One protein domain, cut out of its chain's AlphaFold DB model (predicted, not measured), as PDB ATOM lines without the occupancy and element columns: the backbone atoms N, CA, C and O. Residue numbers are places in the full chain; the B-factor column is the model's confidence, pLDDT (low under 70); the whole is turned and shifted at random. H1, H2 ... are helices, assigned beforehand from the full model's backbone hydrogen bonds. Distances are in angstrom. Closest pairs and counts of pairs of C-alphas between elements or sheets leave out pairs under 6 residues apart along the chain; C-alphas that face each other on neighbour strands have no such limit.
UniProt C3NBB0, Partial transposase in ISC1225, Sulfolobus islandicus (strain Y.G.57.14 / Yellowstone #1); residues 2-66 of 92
ATOM      1  N   TYR A   2     115.986  58.841 109.221       77.19
ATOM      2  CA  TYR A   2     114.774  58.791 108.379       77.19
ATOM      3  C   TYR A   2     114.093  60.154 108.132       77.19
ATOM      4  O   TYR A   2     113.897  60.560 106.988       77.19
ATOM      5  N   ASN A   3     113.839  60.929 109.192       80.25
ATOM      6  CA  ASN A   3     113.163  62.231 109.076       80.25
ATOM      7  C   ASN A   3     113.971  63.280 108.291       80.25
ATOM      8  O   ASN A   3     113.389  64.172 107.680       80.25
ATOM      9  N   LYS A   4     115.305  63.147 108.257       82.00
ATOM     10  CA  LYS A   4     116.197  64.062 107.526       82.00
ATOM     11  C   LYS A   4     116.098  63.873 106.008       82.00
ATOM     12  O   LYS A   4     116.316  64.824 105.273       82.00
ATOM     13  N   VAL A   5     115.747  62.668 105.555       81.69
ATOM     14  CA  VAL A   5     115.554  62.339 104.133       81.69
ATOM     15  C   VAL A   5     114.094  62.544 103.723       81.69
ATOM     16  O   VAL A   5     113.819  63.100 102.663       81.69
ATOM     17  N   ARG A   6     113.146  62.171 104.592       86.19
ATOM     18  CA  ARG A   6     111.707  62.281 104.321       86.19
ATOM     19  C   ARG A   6     111.228  63.726 104.159       86.19
ATOM     20  O   ARG A   6     110.488  64.010 103.223       86.19
ATOM     21  N   GLY A   7     111.664  64.637 105.031       87.25
ATOM     22  CA  GLY A   7     111.214  66.036 105.014       87.25
ATOM     23  C   GLY A   7     111.481  66.758 103.682       87.25
ATOM     24  O   GLY A   7     110.551  67.337 103.111       87.25
ATOM     25  N   PRO A   8     112.712  66.696 103.139       85.38
ATOM     26  CA  PRO A   8     113.022  67.246 101.821       85.38
ATOM     27  C   PRO A   8     112.195  66.620 100.693       85.38
ATOM     28  O   PRO A   8     111.695  67.347  99.839       85.38
ATOM     29  N   ILE A   9     111.999  65.298 100.712       82.12
ATOM     30  CA  ILE A   9     111.228  64.584  99.681       82.12
ATOM     31  C   ILE A   9     109.759  65.018  99.693       82.12
ATOM     32  O   ILE A   9     109.216  65.366  98.647       82.12
ATOM     33  N   GLU A  10     109.118  65.058 100.863       85.88
ATOM     34  CA  GLU A  10     107.722  65.500 100.986       85.88
ATOM     35  C   GLU A  10     107.549  66.969 100.587       85.88
ATOM     36  O   GLU A  10     106.563  67.333  99.943       85.88
ATOM     37  N   THR A  11     108.530  67.812 100.913       85.50
ATOM     38  CA  THR A  11     108.517  69.228 100.530       85.50
ATOM     39  C   THR A  11     108.633  69.394  99.016       85.50
ATOM     40  O   THR A  11     107.862  70.150  98.422       85.50
ATOM     41  N   SER A  12     109.547  68.664  98.374       81.50
ATOM     42  CA  SER A  12     109.689  68.647  96.914       81.50
ATOM     43  C   SER A  12     108.426  68.122  96.242       81.50
ATOM     44  O   SER A  12     107.917  68.765  95.329       81.50
ATOM     45  N   TYR A  13     107.853  67.025  96.745       82.69
ATOM     46  CA  TYR A  13     106.597  66.479  96.237       82.69
ATOM     47  C   TYR A  13     105.454  67.497  96.331       82.69
ATOM     48  O   TYR A  13     104.740  67.714  95.355       82.69
ATOM     49  N   ARG A  14     105.312  68.190  97.469       83.44
ATOM     50  CA  ARG A  14     104.297  69.239  97.642       83.44
ATOM     51  C   ARG A  14     104.496  70.402  96.670       83.44
ATOM     52  O   ARG A  14     103.518  70.943  96.163       83.44
ATOM     53  N   ASN A  15     105.745  70.781  96.406       82.81
ATOM     54  CA  ASN A  15     106.061  71.858  95.472       82.81
ATOM     55  C   ASN A  15     105.793  71.456  94.016       82.81
ATOM     56  O   ASN A  15     105.181  72.236  93.301       82.81
ATOM     57  N   ILE A  16     106.174  70.244  93.600       81.62
ATOM     58  CA  ILE A  16     105.875  69.707  92.260       81.62
ATOM     59  C   ILE A  16     104.361  69.591  92.067       81.62
ATOM     60  O   ILE A  16     103.829  69.991  91.035       81.62
ATOM     61  N   LYS A  17     103.641  69.117  93.092       80.31
ATOM     62  CA  LYS A  17     102.182  68.978  93.056       80.31
ATOM     63  C   LYS A  17     101.468  70.309  92.791       80.31
ATOM     64  O   LYS A  17     100.427  70.303  92.147       80.31
ATOM     65  N   ALA A  18     102.022  71.435  93.246       78.00
ATOM     66  CA  ALA A  18     101.459  72.767  93.001       78.00
ATOM     67  C   ALA A  18     101.513  73.205  91.523       78.00
ATOM     68  O   ALA A  18     100.811  74.141  91.151       78.00
ATOM     69  N   PHE A  19     102.323  72.535  90.698       75.25
ATOM     70  CA  PHE A  19     102.440  72.792  89.262       75.25
ATOM     71  C   PHE A  19     101.656  71.800  88.401       75.25
ATOM     72  O   PHE A  19     101.704  71.899  87.180       75.25
ATOM     73  N   LEU A  20     100.946  70.839  89.001       77.06
ATOM     74  CA  LEU A  20     100.099  69.921  88.245       77.06
ATOM     75  C   LEU A  20      98.858  70.677  87.740       77.06
ATOM     76  O   LEU A  20      98.057  71.110  88.569       77.06
ATOM     77  N   PRO A  21      98.647  70.789  86.417       67.81
ATOM     78  CA  PRO A  21      97.436  71.400  85.873       67.81
ATOM     79  C   PRO A  21      96.189  70.539  86.136       67.81
ATOM     80  O   PRO A  21      95.088  71.063  86.262       67.81
ATOM     81  N   PHE A  22      96.359  69.218  86.286       68.12
ATOM     82  CA  PHE A  22      95.266  68.269  86.496       68.12
ATOM     83  C   PHE A  22      95.614  67.245  87.573       68.12
ATOM     84  O   PHE A  22      96.695  66.658  87.572       68.12
ATOM     85  N   THR A  23      94.666  66.966  88.467       65.31
ATOM     86  CA  THR A  23      94.825  65.960  89.534       65.31
ATOM     87  C   THR A  23      93.911  64.744  89.366       65.31
ATOM     88  O   THR A  23      94.021  63.796  90.142       65.31
ATOM     89  N   SER A  24      93.014  64.744  88.369       56.44
ATOM     90  CA  SER A  24      91.828  63.873  88.355       56.44
ATOM     91  C   SER A  24      91.589  63.118  87.039       56.44
ATOM     92  O   SER A  24      90.465  63.050  86.550       56.44
ATOM     93  N   SER A  25      92.623  62.507  86.455       62.69
ATOM     94  CA  SER A  25      92.418  61.507  85.392       62.69
ATOM     95  C   SER A  25      92.551  60.092  85.947       62.69
ATOM     96  O   SER A  25      93.409  59.828  86.793       62.69
ATOM     97  N   THR A  26      91.712  59.164  85.485       65.62
ATOM     98  CA  THR A  26      91.774  57.735  85.842       65.62
ATOM     99  C   THR A  26      92.807  56.968  85.013       65.62
ATOM    100  O   THR A  26      93.227  55.884  85.411       65.62
ATOM    101  N   LYS A  27      93.268  57.526  83.883       75.75
ATOM    102  CA  LYS A  27      94.212  56.860  82.974       75.75
ATOM    103  C   LYS A  27      95.654  56.992  83.473       75.75
ATOM    104  O   LYS A  27      96.165  58.101  83.630       75.75
ATOM    105  N   PHE A  28      96.333  55.857  83.655       72.00
ATOM    106  CA  PHE A  28      97.719  55.794  84.138       72.00
ATOM    107  C   PHE A  28      98.696  56.590  83.261       72.00
ATOM    108  O   PHE A  28      99.440  57.417  83.776       72.00
ATOM    109  N   VAL A  29      98.636  56.410  81.936       74.81
ATOM    110  CA  VAL A  29      99.514  57.108  80.976       74.81
ATOM    111  C   VAL A  29      99.392  58.627  81.107       74.81
ATOM    112  O   VAL A  29     100.397  59.333  81.136       74.81
ATOM    113  N   PHE A  30      98.166  59.129  81.272       73.75
ATOM    114  CA  PHE A  30      97.921  60.554  81.464       73.75
ATOM    115  C   PHE A  30      98.501  61.055  82.792       73.75
ATOM    116  O   PHE A  30      99.143  62.101  82.820       73.75
ATOM    117  N   ARG A  31      98.346  60.300  83.890       77.00
ATOM    118  CA  ARG A  31      98.963  60.662  85.179       77.00
ATOM    119  C   ARG A  31     100.480  60.761  85.074       77.00
ATOM    120  O   ARG A  31     101.047  61.716  85.592       77.00
ATOM    121  N   THR A  32     101.119  59.814  84.391       81.56
ATOM    122  CA  THR A  32     102.572  59.823  84.195       81.56
ATOM    123  C   THR A  32     103.013  61.017  83.354       81.56
ATOM    124  O   THR A  32     103.944  61.710  83.747       81.56
ATOM    125  N   LEU A  33     102.315  61.317  82.255       80.31
ATOM    126  CA  LEU A  33     102.613  62.472  81.403       80.31
ATOM    127  C   LEU A  33     102.533  63.792  82.184       80.31
ATOM    128  O   LEU A  33     103.474  64.583  82.176       80.31
ATOM    129  N   ILE A  34     101.428  64.009  82.899       81.06
ATOM    130  CA  ILE A  34     101.212  65.224  83.693       81.06
ATOM    131  C   ILE A  34     102.230  65.329  84.836       81.06
ATOM    132  O   ILE A  34     102.712  66.419  85.140       81.06
ATOM    133  N   PHE A  35     102.610  64.202  85.442       81.38
ATOM    134  CA  PHE A  35     103.648  64.176  86.467       81.38
ATOM    135  C   PHE A  35     105.028  64.548  85.905       81.38
ATOM    136  O   PHE A  35     105.724  65.366  86.505       81.38
ATOM    137  N   VAL A  36     105.406  64.012  84.740       85.44
ATOM    138  CA  VAL A  36     106.658  64.368  84.053       85.44
ATOM    139  C   VAL A  36     106.681  65.858  83.701       85.44
ATOM    140  O   VAL A  36     107.676  66.527  83.978       85.44
ATOM    141  N   LEU A  37     105.576  66.403  83.182       83.12
ATOM    142  CA  LEU A  37     105.446  67.837  82.905       83.12
ATOM    143  C   LEU A  37     105.615  68.686  84.172       83.12
ATOM    144  O   LEU A  37     106.373  69.652  84.164       83.12
ATOM    145  N   ALA A  38     104.989  68.311  85.289       84.69
ATOM    146  CA  ALA A  38     105.141  69.046  86.544       84.69
ATOM    147  C   ALA A  38     106.577  69.010  87.094       84.69
ATOM    148  O   ALA A  38     107.043  70.003  87.652       84.69
ATOM    149  N   VAL A  39     107.303  67.900  86.922       86.56
ATOM    150  CA  VAL A  39     108.732  67.822  87.276       86.56
ATOM    151  C   VAL A  39     109.576  68.713  86.357       86.56
ATOM    152  O   VAL A  39     110.471  69.411  86.839       86.56
ATOM    153  N   ALA A  40     109.275  68.750  85.056       86.38
ATOM    154  CA  ALA A  40     109.935  69.645  84.105       86.38
ATOM    155  C   ALA A  40     109.698  71.127  84.458       86.38
ATOM    156  O   ALA A  40     110.643  71.909  84.526       86.38
ATOM    157  N   PHE A  41     108.466  71.516  84.794       85.69
ATOM    158  CA  PHE A  41     108.175  72.885  85.233       85.69
ATOM    159  C   PHE A  41     108.806  73.223  86.580       85.69
ATOM    160  O   PHE A  41     109.300  74.332  86.764       85.69
ATOM    161  N   TYR A  42     108.842  72.275  87.518       85.88
ATOM    162  CA  TYR A  42     109.503  72.482  88.800       85.88
ATOM    163  C   TYR A  42     111.016  72.660  88.645       85.88
ATOM    164  O   TYR A  42     111.596  73.535  89.281       85.88
ATOM    165  N   SER A  43     111.661  71.866  87.791       86.44
ATOM    166  CA  SER A  43     113.089  72.026  87.500       86.44
ATOM    167  C   SER A  43     113.374  73.354  86.797       86.44
ATOM    168  O   SER A  43     114.294  74.062  87.202       86.44
ATOM    169  N   LEU A  44     112.525  73.777  85.858       85.94
ATOM    170  CA  LEU A  44     112.611  75.115  85.274       85.94
ATOM    171  C   LEU A  44     112.463  76.212  86.343       85.94
ATOM    172  O   LEU A  44     113.294  77.111  86.421       85.94
ATOM    173  N   TYR A  45     111.481  76.095  87.240       85.31
ATOM    174  CA  TYR A  45     111.308  77.009  88.374       85.31
ATOM    175  C   TYR A  45     112.539  77.048  89.289       85.31
ATOM    176  O   TYR A  45     112.883  78.105  89.809       85.31
ATOM    177  N   THR A  46     113.234  75.920  89.486       85.12
ATOM    178  CA  THR A  46     114.446  75.900  90.321       85.12
ATOM    179  C   THR A  46     115.593  76.728  89.744       85.12
ATOM    180  O   THR A  46     116.401  77.215  90.528       85.12
ATOM    181  N   ILE A  47     115.634  76.937  88.423       87.25
ATOM    182  CA  ILE A  47     116.616  77.811  87.761       87.25
ATOM    183  C   ILE A  47     116.311  79.281  88.073       87.25
ATOM    184  O   ILE A  47     117.212  80.035  88.415       87.25
ATOM    185  N   PHE A  48     115.032  79.665  88.050       80.94
ATOM    186  CA  PHE A  48     114.565  81.024  88.369       80.94
ATOM    187  C   PHE A  48     114.361  81.275  89.872       80.94
ATOM    188  O   PHE A  48     113.810  82.299  90.289       80.94
ATOM    189  N   LYS A  49     114.770  80.323  90.716       75.75
ATOM    190  CA  LYS A  49     114.533  80.362  92.157       75.75
ATOM    191  C   LYS A  49     115.391  81.450  92.804       75.75
ATOM    192  O   LYS A  49     116.553  81.226  93.119       75.75
ATOM    193  N   GLY A  50     114.774  82.600  93.054       77.75
ATOM    194  CA  GLY A  50     115.407  83.778  93.655       77.75
ATOM    195  C   GLY A  50     114.927  85.085  93.030       77.75
ATOM    196  O   GLY A  50     114.857  86.090  93.725       77.75
ATOM    197  N   GLU A  51     114.526  85.040  91.758       81.69
ATOM    198  CA  GLU A  51     114.048  86.207  91.007       81.69
ATOM    199  C   GLU A  51     112.522  86.241  90.891       81.69
ATOM    200  O   GLU A  51     111.933  87.316  90.938       81.69
ATOM    201  N   VAL A  52     111.878  85.074  90.775       82.88
ATOM    202  CA  VAL A  52     110.435  84.976  90.502       82.88
ATOM    203  C   VAL A  52     109.713  84.190  91.596       82.88
ATOM    204  O   VAL A  52     110.120  83.087  91.994       82.88
ATOM    205  N   GLY A  53     108.602  84.746  92.085       85.50
ATOM    206  CA  GLY A  53     107.713  84.072  93.022       85.50
ATOM    207  C   GLY A  53     107.069  82.828  92.404       85.50
ATOM    208  O   GLY A  53     106.885  82.713  91.198       85.50
ATOM    209  N   ARG A  54     106.671  81.859  93.232       81.00
ATOM    210  CA  ARG A  54     106.012  80.634  92.734       81.00
ATOM    211  C   ARG A  54     104.715  80.929  91.977       81.00
ATOM    212  O   ARG A  54     104.442  80.303  90.958       81.00
ATOM    213  N   GLU A  55     103.920  81.857  92.501       82.25
ATOM    214  CA  GLU A  55     102.640  82.257  91.913       82.25
ATOM    215  C   GLU A  55     102.850  83.029  90.605       82.25
ATOM    216  O   GLU A  55     102.182  82.744  89.619       82.25
ATOM    217  N   GLU A  56     103.839  83.923  90.560       84.56
ATOM    218  CA  GLU A  56     104.228  84.657  89.349       84.56
ATOM    219  C   GLU A  56     104.714  83.705  88.256       84.56
ATOM    220  O   GLU A  56     104.259  83.785  87.120       84.56
ATOM    221  N   PHE A  57     105.561  82.736  88.609       85.62
ATOM    222  CA  PHE A  57     106.002  81.704  87.676       85.62
ATOM    223  C   PHE A  57     104.822  80.878  87.153       85.62
ATOM    224  O   PHE A  57     104.760  80.574  85.965       85.62
ATOM    225  N   ARG A  58     103.847  80.549  88.014       81.62
ATOM    226  CA  ARG A  58     102.630  79.842  87.589       81.62
ATOM    227  C   ARG A  58     101.797  80.688  86.622       81.62
ATOM    228  O   ARG A  58     101.321  80.151  85.629       81.62
ATOM    229  N   LEU A  59     101.645  81.986  86.883       83.44
ATOM    230  CA  LEU A  59     100.937  82.912  85.993       83.44
ATOM    231  C   LEU A  59     101.642  83.057  84.641       83.44
ATOM    232  O   LEU A  59     100.978  83.008  83.610       83.44
ATOM    233  N   LEU A  60     102.972  83.161  84.633       85.00
ATOM    234  CA  LEU A  60     103.769  83.170  83.405       85.00
ATOM    235  C   LEU A  60     103.593  81.873  82.613       85.00
ATOM    236  O   LEU A  60     103.456  81.915  81.394       85.00
ATOM    237  N   LEU A  61     103.540  80.727  83.298       81.75
ATOM    238  CA  LEU A  61     103.304  79.437  82.656       81.75
ATOM    239  C   LEU A  61     101.917  79.363  82.004       81.75
ATOM    240  O   LEU A  61     101.795  78.857  80.892       81.75
ATOM    241  N   ILE A  62     100.885  79.877  82.683       81.75
ATOM    242  CA  ILE A  62      99.513  79.951  82.160       81.75
ATOM    243  C   ILE A  62      99.449  80.899  80.959       81.75
ATOM    244  O   ILE A  62      98.788  80.588  79.975       81.75
ATOM    245  N   LEU A  63     100.150  82.033  81.019       81.81
ATOM    246  CA  LEU A  63     100.204  82.993  79.918       81.81
ATOM    247  C   LEU A  63     100.924  82.418  78.690       81.81
ATOM    248  O   LEU A  63     100.501  82.659  77.564       81.81
ATOM    249  N   LEU A  64     102.003  81.663  78.905       81.56
ATOM    250  CA  LEU A  64     102.792  81.053  77.836       81.56
ATOM    251  C   LEU A  64     102.087  79.839  77.212       81.56
ATOM    252  O   LEU A  64     102.230  79.593  76.017       81.56
ATOM    253  N   PHE A  65     101.322  79.093  78.012       77.19
ATOM    254  CA  PHE A  65     100.637  77.871  77.592       77.19
ATOM    255  C   PHE A  65      99.176  77.832  78.078       77.19
ATOM    256  O   PHE A  65      98.823  76.971  78.890       77.19
ATOM    257  N   PRO A  66      98.297  78.719  77.578       70.69
ATOM    258  CA  PRO A  66      96.908  78.795  78.035       70.69
ATOM    259  C   PRO A  66      96.140  77.497  77.756       70.69
ATOM    260  O   PRO A  66      95.383  77.025  78.606       70.69
TER     261      PRO A  66
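Overview. This is residues 2 to 66 of the 92 residues of the protein "Partial transposase in ISC1225" of Sulfolobus islandicus (strain Y.G.57.14 / Yellowstone #1) (UniProt C3NBB0). The long helix H2 is the crossbar of a T, met at residues 38 to 42 by the end of H1, whose residues 2 to 11 stick out. The shorter H3 is near the last part of H2, away from H1. The 65 printed residues, all helix in class, hold H1, H2 and H3 in that order; the flat whole is only just loose, close to compact, with a radius of gyration of the C-alphas of 13.1 A and spans of 40 by 36 by 14 A.

Along the chain. H2, residues 28 to 47, is 29.2 A long. H1, residues 2 to 17, runs 22.3 A from C-alpha 2 at (114.774, 58.791, 108.379). H3, residues 54 to 64, runs 15.2 A to C-alpha 64 at (102.792, 81.053, 77.836).

Arrangement. H2 and H1 touch, about perpendicular at 80 degrees, H1 with residues 15 to 17 alone; the closest C-alphas, of Ile 16 and Tyr 42, are 5.7 A apart. H2 and H3 are close but not clearly touching, at a steep tilt of 65 degrees, opposite ways; their closest C-alphas, of Tyr 45 and Phe 57, are 7.1 A apart. H1 and H3 are apart. Each O i to N i+4 pair is within hydrogen-bond range in H2 and H3, and 11 of 12 in H1.

Size, cuts and confidence. The farthest C-alphas, of Tyr 2 and Pro 66, are 40.5 A apart. The printed part has no cut, and both links are short. Residues 21 to 26 have pLDDT under 70.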